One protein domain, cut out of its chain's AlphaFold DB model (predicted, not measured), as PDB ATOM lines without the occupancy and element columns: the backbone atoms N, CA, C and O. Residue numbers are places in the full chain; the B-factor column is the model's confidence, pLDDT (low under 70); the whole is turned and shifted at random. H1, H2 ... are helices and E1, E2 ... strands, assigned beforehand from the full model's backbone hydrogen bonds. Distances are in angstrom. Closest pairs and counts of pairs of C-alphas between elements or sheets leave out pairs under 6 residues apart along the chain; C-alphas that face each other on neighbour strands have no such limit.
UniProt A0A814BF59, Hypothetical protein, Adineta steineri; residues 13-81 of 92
ATOM      1  N   MET A  13       8.111  16.954 -12.634       94.75
ATOM      2  CA  MET A  13       6.931  16.201 -12.229       94.75
ATOM      3  C   MET A  13       6.421  15.384 -13.413       94.75
ATOM      4  O   MET A  13       6.175  15.945 -14.486       94.75
ATOM      5  N   PHE A  14       6.194  14.091 -13.206       94.88
ATOM      6  CA  PHE A  14       5.407  13.271 -14.122       94.88
ATOM      7  C   PHE A  14       4.036  12.995 -13.512       94.88
ATOM      8  O   PHE A  14       3.920  12.338 -12.483       94.88
ATOM      9  N   LEU A  15       2.984  13.468 -14.183       93.62
ATOM     10  CA  LEU A  15       1.621  13.034 -13.896       93.62
ATOM     11  C   LEU A  15       1.270  11.849 -14.784       93.62
ATOM     12  O   LEU A  15       1.247  11.975 -16.014       93.62
ATOM     13  N   LEU A  16       0.967  10.714 -14.166       91.38
ATOM     14  CA  LEU A  16       0.586   9.517 -14.896       91.38
ATOM     15  C   LEU A  16      -0.913   9.541 -15.182       91.38
ATOM     16  O   LEU A  16      -1.750   9.567 -14.284       91.38
ATOM     17  N   CYS A  17      -1.244   9.510 -16.469       85.00
ATOM     18  CA  CYS A  17      -2.611   9.386 -16.973       85.00
ATOM     19  C   CYS A  17      -2.759   8.084 -17.772       85.00
ATOM     20  O   CYS A  17      -3.345   8.075 -18.854       85.00
ATOM     21  N   THR A  18      -2.143   7.005 -17.287       84.75
ATOM     22  CA  THR A  18      -2.128   5.694 -17.940       84.75
ATOM     23  C   THR A  18      -2.335   4.586 -16.918       84.75
ATOM     24  O   THR A  18      -1.896   4.684 -15.776       84.75
ATOM     25  N   ASP A  19      -3.020   3.538 -17.351       84.56
ATOM     26  CA  ASP A  19      -3.237   2.282 -16.643       84.56
ATOM     27  C   ASP A  19      -2.281   1.171 -17.116       84.56
ATOM     28  O   ASP A  19      -2.373   0.037 -16.648       84.56
ATOM     29  N   ASP A  20      -1.350   1.481 -18.027       89.88
ATOM     30  CA  ASP A  20      -0.356   0.527 -18.505       89.88
ATOM     31  C   ASP A  20       0.735   0.316 -17.433       89.88
ATOM     32  O   ASP A  20       1.494   1.244 -17.114       89.88
ATOM     33  N   PRO A  21       0.846  -0.906 -16.877       87.56
ATOM     34  CA  PRO A  21       1.763  -1.193 -15.782       87.56
ATOM     35  C   PRO A  21       3.232  -1.010 -16.179       87.56
ATOM     36  O   PRO A  21       4.039  -0.641 -15.334       87.56
ATOM     37  N   ILE A  22       3.592  -1.197 -17.455       89.94
ATOM     38  CA  ILE A  22       4.986  -1.088 -17.904       89.94
ATOM     39  C   ILE A  22       5.484   0.353 -17.755       89.94
ATOM     40  O   ILE A  22       6.600   0.580 -17.281       89.94
ATOM     41  N   TYR A  23       4.669   1.336 -18.145       88.06
ATOM     42  CA  TYR A  23       5.038   2.746 -18.008       88.06
ATOM     43  C   TYR A  23       4.964   3.212 -16.554       88.06
ATOM     44  O   TYR A  23       5.847   3.954 -16.124       88.06
ATOM     45  N   ASN A  24       3.969   2.742 -15.793       86.62
ATOM     46  CA  ASN A  24       3.860   3.032 -14.362       86.62
ATOM     47  C   ASN A  24       5.100   2.565 -13.594       86.62
ATOM     48  O   ASN A  24       5.687   3.358 -12.857       86.62
ATOM     49  N   ASP A  25       5.525   1.317 -13.790       87.81
ATOM     50  CA  ASP A  25       6.670   0.742 -13.081       87.81
ATOM     51  C   ASP A  25       7.973   1.449 -13.472       87.81
ATOM     52  O   ASP A  25       8.781   1.792 -12.611       87.81
ATOM     53  N   CYS A  26       8.156   1.731 -14.766       90.75
ATOM     54  CA  CYS A  26       9.329   2.444 -15.269       90.75
ATOM     55  C   CYS A  26       9.455   3.854 -14.671       90.75
ATOM     56  O   CYS A  26      10.532   4.243 -14.224       90.75
ATOM     57  N   LEU A  27       8.362   4.622 -14.637       91.19
ATOM     58  CA  LEU A  27       8.380   5.992 -14.120       91.19
ATOM     59  C   LEU A  27       8.454   6.016 -12.589       91.19
ATOM     60  O   LEU A  27       9.189   6.822 -12.031       91.19
ATOM     61  N   THR A  28       7.797   5.076 -11.908       86.44
ATOM     62  CA  THR A  28       7.951   4.910 -10.452       86.44
ATOM     63  C   THR A  28       9.395   4.545 -10.081       86.44
ATOM     64  O   THR A  28       9.903   4.981  -9.054       86.44
ATOM     65  N   ASP A  29      10.114   3.785 -10.909       90.12
ATOM     66  CA  ASP A  29      11.541   3.523 -10.679       90.12
ATOM     67  C   ASP A  29      12.396   4.802 -10.774       90.12
ATOM     68  O   ASP A  29      13.401   4.926 -10.074       90.12
ATOM     69  N   TRP A  30      12.000   5.773 -11.605       91.19
ATOM     70  CA  TRP A  30      12.700   7.055 -11.732       91.19
ATOM     71  C   TRP A  30      12.501   7.956 -10.517       91.19
ATOM     72  O   TRP A  30      13.479   8.545 -10.067       91.19
ATOM     73  N   ASP A  31      11.282   8.004  -9.977       89.12
ATOM     74  CA  ASP A  31      10.942   8.697  -8.722       89.12
ATOM     75  C   ASP A  31      11.937   8.365  -7.598       89.12
ATOM     76  O   ASP A  31      12.490   9.229  -6.930       89.12
ATOM     77  N   ASN A  32      12.275   7.079  -7.473       84.88
ATOM     78  CA  ASN A  32      13.159   6.579  -6.421       84.88
ATOM     79  C   ASN A  32      14.659   6.796  -6.687       84.88
ATOM     80  O   ASN A  32      15.482   6.581  -5.795       84.88
ATOM     81  N   LYS A  33      15.054   7.124  -7.923       88.12
ATOM     82  CA  LYS A  33      16.466   7.097  -8.357       88.12
ATOM     83  C   LYS A  33      16.996   8.436  -8.838       88.12
ATOM     84  O   LYS A  33      18.216   8.606  -8.899       88.12
ATOM     85  N   ILE A  34      16.123   9.352  -9.237       89.06
ATOM     86  CA  ILE A  34      16.509  10.613  -9.860       89.06
ATOM     87  C   ILE A  34      16.155  11.748  -8.909       89.06
ATOM     88  O   ILE A  34      14.992  11.964  -8.589       89.06
ATOM     89  N   ALA A  35      17.170  12.499  -8.481       88.00
ATOM     90  CA  ALA A  35      16.963  13.681  -7.656       88.00
ATOM     91  C   ALA A  35      16.014  14.676  -8.344       88.00
ATOM     92  O   ALA A  35      16.086  14.871  -9.562       88.00
ATOM     93  N   ASN A  36      15.168  15.330  -7.545       91.06
ATOM     94  CA  ASN A  36      14.220  16.356  -7.986       91.06
ATOM     95  C   ASN A  36      13.175  15.861  -9.007       91.06
ATOM     96  O   ASN A  36      12.621  16.658  -9.770       91.06
ATOM     97  N   VAL A  37      12.906  14.553  -9.035       92.44
ATOM     98  CA  VAL A  37      11.801  13.955  -9.786       92.44
ATOM     99  C   VAL A  37      10.734  13.486  -8.803       92.44
ATOM    100  O   VAL A  37      11.078  12.830  -7.830       92.44
ATOM    101  N   ASP A  38       9.469  13.818  -9.078       94.69
ATOM    102  CA  ASP A  38       8.307  13.152  -8.468       94.69
ATOM    103  C   ASP A  38       7.421  12.551  -9.563       94.69
ATOM    104  O   ASP A  38       7.259  13.123 -10.655       94.69
ATOM    105  N   VAL A  39       6.839  11.394  -9.266       95.06
ATOM    106  CA  VAL A  39       5.876  10.714 -10.127       95.06
ATOM    107  C   VAL A  39       4.571  10.483  -9.377       95.06
ATOM    108  O   VAL A  39       4.428   9.576  -8.560       95.06
ATOM    109  N   THR A  40       3.562  11.271  -9.742       94.56
ATOM    110  CA  THR A  40       2.222  11.197  -9.157       94.56
ATOM    111  C   THR A  40       1.284  10.397 -10.071       94.56
ATOM    112  O   THR A  40       1.137  10.707 -11.259       94.56
ATOM    113  N   ALA A  41       0.638   9.364  -9.518       92.88
ATOM    114  CA  ALA A  41      -0.383   8.579 -10.219       92.88
ATOM    115  C   ALA A  41      -1.724   9.333 -10.281       92.88
ATOM    116  O   ALA A  41      -1.831  10.462  -9.812       92.88
ATOM    117  N   ASP A  42      -2.781   8.723 -10.826       93.06
ATOM    118  CA  ASP A  42      -4.117   9.312 -10.716       93.06
ATOM    119  C   ASP A  42      -4.597   9.384  -9.253       93.06
ATOM    120  O   ASP A  42      -4.106   8.678  -8.372       93.06
ATOM    121  N   TYR A  43      -5.610  10.216  -8.992       95.06
ATOM    122  CA  TYR A  43      -6.120  10.467  -7.639       95.06
ATOM    123  C   TYR A  43      -6.451   9.202  -6.836       95.06
ATOM    124  O   TYR A  43      -6.249   9.190  -5.622       95.06
ATOM    125  N   ILE A  44      -7.018   8.173  -7.471       94.31
ATOM    126  CA  ILE A  44      -7.463   6.975  -6.759       94.31
ATOM    127  C   ILE A  44      -6.250   6.152  -6.345       94.31
ATOM    128  O   ILE A  44      -6.090   5.885  -5.154       94.31
ATOM    129  N   THR A  45      -5.368   5.834  -7.289       93.25
ATOM    130  CA  THR A  45      -4.140   5.085  -7.001       93.25
ATOM    131  C   THR A  45      -3.231   5.840  -6.036       93.25
ATOM    132  O   THR A  45      -2.692   5.253  -5.098       93.25
ATOM    133  N   GLU A  46      -3.105   7.155  -6.199       94.50
ATOM    134  CA  GLU A  46      -2.288   7.992  -5.326       94.50
ATOM    135  C   GLU A  46      -2.811   7.984  -3.884       94.50
ATOM    136  O   GLU A  46      -2.064   7.780  -2.927       94.50
ATOM    137  N   LYS A  47      -4.130   8.115  -3.716       96.44
ATOM    138  CA  LYS A  47      -4.771   8.031  -2.403       96.44
ATOM    139  C   LYS A  47      -4.570   6.667  -1.746       96.44
ATOM    140  O   LYS A  47      -4.354   6.607  -0.538       96.44
ATOM    141  N   GLU A  48      -4.647   5.583  -2.513       95.38
ATOM    142  CA  GLU A  48      -4.409   4.228  -2.008       95.38
ATOM    143  C   GLU A  48      -2.965   4.039  -1.527       95.38
ATOM    144  O   GLU A  48      -2.746   3.471  -0.449       95.38
ATOM    145  N   LYS A  49      -1.981   4.574  -2.261       93.38
ATOM    146  CA  LYS A  49      -0.576   4.593  -1.823       93.38
ATOM    147  C   LYS A  49      -0.416   5.383  -0.523       93.38
ATOM    148  O   LYS A  49       0.115   4.858   0.449       93.38
ATOM    149  N   ILE A  50      -0.964   6.594  -0.446       95.94
ATOM    150  CA  ILE A  50      -0.922   7.408   0.780       95.94
ATOM    151  C   ILE A  50      -1.562   6.659   1.953       95.94
ATOM    152  O   ILE A  50      -1.008   6.613   3.046       95.94
ATOM    153  N   HIS A  51      -2.706   6.008   1.750       96.69
ATOM    154  CA  HIS A  51      -3.366   5.221   2.796       96.69
ATOM    155  C   HIS A  51      -2.577   3.981   3.219       96.69
ATOM    156  O   HIS A  51      -2.714   3.554   4.368       96.69
ATOM    157  N   THR A  52      -1.742   3.434   2.336       95.62
ATOM    158  CA  THR A  52      -0.798   2.356   2.661       95.62
ATOM    159  C   THR A  52       0.240   2.811   3.687       95.62
ATOM    160  O   THR A  52       0.475   2.092   4.655       95.62
ATOM    161  N   TYR A  53       0.806   4.012   3.529       93.94
ATOM    162  CA  TYR A  53       1.912   4.497   4.371       93.94
ATOM    163  C   TYR A  53       1.488   5.403   5.533       93.94
ATOM    164  O   TYR A  53       2.137   5.426   6.574       93.94
ATOM    165  N   ARG A  54       0.380   6.135   5.393       95.00
ATOM    166  CA  ARG A  54      -0.142   7.089   6.392       95.00
ATOM    167  C   ARG A  54      -1.345   6.551   7.168       95.00
ATOM    168  O   ARG A  54      -1.768   7.138   8.162       95.00
ATOM    169  N   GLY A  55      -1.901   5.422   6.725       95.50
ATOM    170  CA  GLY A  55      -3.063   4.768   7.315       95.50
ATOM    171  C   GLY A  55      -4.394   5.152   6.659       95.50
ATOM    172  O   GLY A  55      -4.580   6.242   6.123       95.50
ATOM    173  N   LYS A  56      -5.376   4.246   6.754       95.44
ATOM    174  CA  LYS A  56      -6.682   4.338   6.061       95.44
ATOM    175  C   LYS A  56      -7.528   5.570   6.400       95.44
ATOM    176  O   LYS A  56      -8.414   5.933   5.635       95.44
ATOM    177  N   ASN A  57      -7.290   6.180   7.558       96.50
ATOM    178  CA  ASN A  57      -8.037   7.350   8.023       96.50
ATOM    179  C   ASN A  57      -7.313   8.670   7.721       96.50
ATOM    180  O   ASN A  57      -7.802   9.725   8.124       96.50
ATOM    181  N   PHE A  58      -6.162   8.628   7.043       97.25
ATOM    182  CA  PHE A  58      -5.432   9.833   6.681       97.25
ATOM    183  C   PHE A  58      -6.271  10.690   5.715       97.25
ATOM    184  O   PHE A  58      -6.760  10.174   4.696       97.25
ATOM    185  N   PRO A  59      -6.494  11.981   6.022       97.31
ATOM    186  CA  PRO A  59      -7.278  12.854   5.164       97.31
ATOM    187  C   PRO A  59      -6.506  13.145   3.874       97.31
ATOM    188  O   PRO A  59      -5.392  13.649   3.906       97.31
ATOM    189  N   PHE A  60      -7.118  12.834   2.733       97.75
ATOM    190  CA  PHE A  60      -6.560  13.166   1.425       97.75
ATOM    191  C   PHE A  60      -7.677  13.429   0.410       97.75
ATOM    192  O   PHE A  60      -8.399  12.524  -0.045       97.75
ATOM    193  N   SER A  61      -7.872  14.706   0.110       98.06
ATOM    194  CA  SER A  61      -8.893  15.227  -0.791       98.06
ATOM    195  C   SER A  61      -8.358  15.403  -2.214       98.06
ATOM    196  O   SER A  61      -7.167  15.279  -2.486       98.06
ATOM    197  N   LYS A  62      -9.252  15.735  -3.151       97.88
ATOM    198  CA  LYS A  62      -8.847  16.105  -4.516       97.88
ATOM    199  C   LYS A  62      -8.037  17.406  -4.557       97.88
ATOM    200  O   LYS A  62      -7.244  17.578  -5.471       97.88
ATOM    201  N   GLY A  63      -8.248  18.313  -3.599       98.25
ATOM    202  CA  GLY A  63      -7.451  19.536  -3.485       98.25
ATOM    203  C   GLY A  63      -6.010  19.214  -3.097       98.25
ATOM    204  O   GLY A  63      -5.090  19.676  -3.760       98.25
ATOM    205  N   ASP A  64      -5.837  18.336  -2.107       97.88
ATOM    206  CA  ASP A  64      -4.517  17.858  -1.672       97.88
ATOM    207  C   ASP A  64      -3.788  17.139  -2.810       97.88
ATOM    208  O   ASP A  64      -2.602  17.356  -3.034       97.88
ATOM    209  N   TYR A  65      -4.521  16.355  -3.604       97.50
ATOM    210  CA  TYR A  65      -3.987  15.738  -4.813       97.50
ATOM    211  C   TYR A  65      -3.492  16.751  -5.848       97.50
ATOM    212  O   TYR A  65      -2.404  16.575  -6.381       97.50
ATOM    213  N   VAL A  66      -4.249  17.819  -6.122       97.56
ATOM    214  CA  VAL A  66      -3.796  18.878  -7.043       97.56
ATOM    215  C   VAL A  66      -2.524  19.540  -6.518       97.56
ATOM    216  O   VAL A  66      -1.625  19.831  -7.300       97.56
ATOM    217  N   VAL A  67      -2.428  19.755  -5.206       97.50
ATOM    218  CA  VAL A  67      -1.220  20.298  -4.579       97.50
ATOM    219  C   VAL A  67      -0.043  19.335  -4.747       97.50
ATOM    220  O   VAL A  67       1.006  19.766  -5.221       97.50
ATOM    221  N   LYS A  68      -0.220  18.037  -4.462       95.69
ATOM    222  CA  LYS A  68       0.825  17.022  -4.676       95.69
ATOM    223  C   LYS A  68       1.280  16.966  -6.129       95.69
ATOM    224  O   LYS A  68       2.460  17.132  -6.401       95.69
ATOM    225  N   ALA A  69       0.336  16.889  -7.055       95.56
ATOM    226  CA  ALA A  69       0.587  16.875  -8.489       95.56
ATOM    227  C   ALA A  69       1.326  18.118  -9.030       95.56
ATOM    228  O   ALA A  69       1.820  18.089 -10.153       95.56
ATOM    229  N   LEU A  70       1.378  19.223  -8.278       95.69
ATOM    230  CA  LEU A  70       2.100  20.438  -8.665       95.69
ATOM    231  C   LEU A  70       3.415  20.620  -7.905       95.69
ATOM    232  O   LEU A  70       4.356  21.180  -8.463       95.69
ATOM    233  N   LEU A  71       3.467  20.196  -6.641       96.12
ATOM    234  CA  LEU A  71       4.550  20.534  -5.717       96.12
ATOM    235  C   LEU A  71       5.364  19.334  -5.239       96.12
ATOM    236  O   LEU A  71       6.397  19.558  -4.623       96.12
ATOM    237  N   GLY A  72       4.961  18.094  -5.519       94.25
ATOM    238  CA  GLY A  72       5.639  16.909  -4.987       94.25
ATOM    239  C   GLY A  72       7.113  16.809  -5.382       94.25
ATOM    240  O   GLY A  72       7.933  16.443  -4.559       94.25
ATOM    241  N   ALA A  73       7.502  17.282  -6.570       94.06
ATOM    242  CA  ALA A  73       8.914  17.321  -6.962       94.06
ATOM    243  C   ALA A  73       9.729  18.407  -6.232       94.06
ATOM    244  O   ALA A  73      10.949  18.378  -6.296       94.06
ATOM    245  N   ILE A  74       9.079  19.393  -5.603       93.81
ATOM    246  CA  ILE A  74       9.706  20.585  -4.997       93.81
ATOM    247  C   ILE A  74       9.710  20.496  -3.466       93.81
ATOM    248  O   ILE A  74      10.652  20.946  -2.821       93.81
ATOM    249  N   ASP A  75       8.631  19.972  -2.890       94.12
ATOM    250  CA  ASP A  75       8.391  19.925  -1.454       94.12
ATOM    251  C   ASP A  75       8.497  18.469  -0.960       94.12
ATOM    252  O   ASP A  75       7.625  17.651  -1.276       94.12
ATOM    253  N   PRO A  76       9.553  18.126  -0.196       90.81
ATOM    254  CA  PRO A  76       9.781  16.759   0.268       90.81
ATOM    255  C   PRO A  76       8.664  16.211   1.157       90.81
ATOM    256  O   PRO A  76       8.367  15.022   1.087       90.81
ATOM    257  N   ASP A  77       8.003  17.050   1.959       93.06
ATOM    258  CA  ASP A  77       6.925  16.591   2.840       93.06
ATOM    259  C   ASP A  77       5.719  16.138   2.008       93.06
ATOM    260  O   ASP A  77       5.087  15.120   2.299       93.06
ATOM    261  N   ILE A  78       5.427  16.874   0.931       94.62
ATOM    262  CA  ILE A  78       4.392  16.525  -0.047       94.62
ATOM    263  C   ILE A  78       4.804  15.301  -0.876       94.62
ATOM    264  O   ILE A  78       3.960  14.436  -1.155       94.62
ATOM    265  N   ASN A  79       6.080  15.207  -1.268       92.50
ATOM    266  CA  ASN A  79       6.604  14.045  -1.980       92.50
ATOM    267  C   ASN A  79       6.371  12.775  -1.162       92.50
ATOM    268  O   ASN A  79       5.675  11.856  -1.590       92.50
ATOM    269  N   ASN A  80       6.822  12.809   0.089       92.62
ATOM    270  CA  ASN A  80       6.895  11.654   0.966       92.62
ATOM    271  C   ASN A  80       5.521  11.137   1.406       92.62
ATOM    272  O   ASN A  80       5.443  10.060   1.986       92.62
ATOM    273  N   LEU A  81       4.407  11.836   1.145       93.88
ATOM    274  CA  LEU A  81       3.061  11.385   1.531       93.88
ATOM    275  C   LEU A  81       2.727   9.955   1.074       93.88
ATOM    276  O   LEU A  81       1.984   9.261   1.771       93.88
TER     277      LEU A  81
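What this domain is: This is residues 13 to 81 of the 92 residues of the protein "Hypothetical protein" of Adineta steineri (UniProt A0A814BF59). A short ribbon of two parallel strands, E1 beside E2, stands between helix H1 on one side and a group of three helices, H2, H3 and H4, on the other. H3 and H4 fold back on each other as a helical hairpin, H2 runs crosswise to both, and the link of residues 55 to 61 joins H2 to H3 at the end away from H1. The printed part has 69 residues with four named helices and two named strands, in the order E1 H1 E2 H2 H3 H4, and its class is mostly helix. It is compact, with a radius of gyration of the C-alphas of 11.4 A, and rounded, spanning 29 by 25 by 19 A.

How they stand to each other: Begin at E1, residues 13 to 15, and set it beside E2, residues 37 to 40: they are parallel neighbours at 20 degrees, with N 14 and O 38 2.9 A apart and N 40 and O 14 3.0 A apart, both within hydrogen-bond range. Between them in the chain comes H1, residues 21 to 31, and E1, H1 and E2 form a strand-helix-strand unit, two parallel neighbour strands with a helix between, whose crossover is right-handed. The closest C-alphas of H1 and E2 are those of Asp 31 and Asp 38, 5.2 A apart. Go on to H2, residues 43 to 54, which is apart from H1. H3, residues 62 to 71, comes closest to E2 at the C-alphas of Thr 40 and Ala 69, 5.9 A apart. H2, with residues 43 to 46 alone, only just touches H3, with 3 pairs of C-alphas within 8 A; the closest are those of Tyr 43 and Tyr 65, 6.3 A apart, and the lines are about perpendicular at 84 degrees. H4, residues 76 to 81, touches H3 in a helical hairpin, opposite ways at a steep tilt of 40 degrees, with the C-alphas of Lys 68 and Ile 78 closest at 5.9 A. H2, with residues 50 to 54 alone, only just touches H4, with 3 pairs of C-alphas within 8 A; Ile 50 and Leu 81 have the closest C-alphas, 5.7 A apart, and the lines are about perpendicular at 86 degrees. In H1, H2 and H3 every O i to N i+4 pair is within hydrogen-bond range; in H4 it is 1 of 2.

Where its parts are: Find C-alpha 13 at (6.931, 16.201, -12.229), where E1 begins. H1 starts at C-alpha 21, (1.763, -1.193, -15.782), and is 15.2 A long from first to last C-alpha. E2 measures 10.0 A, H2 15.6 A and H3 14.2 A. H4 ends at C-alpha 81, (3.061, 11.385, 1.531).

The domain as a whole: Look for the two C-alphas farthest apart at Ile 34 and Asn 57, 30.5 A. The printed part has no cut and no long link; the link from H2 to H3, 7 residues, is short, and the others are tight. The mean pLDDT of the printed part is 93.1, and no printed residue is under 70.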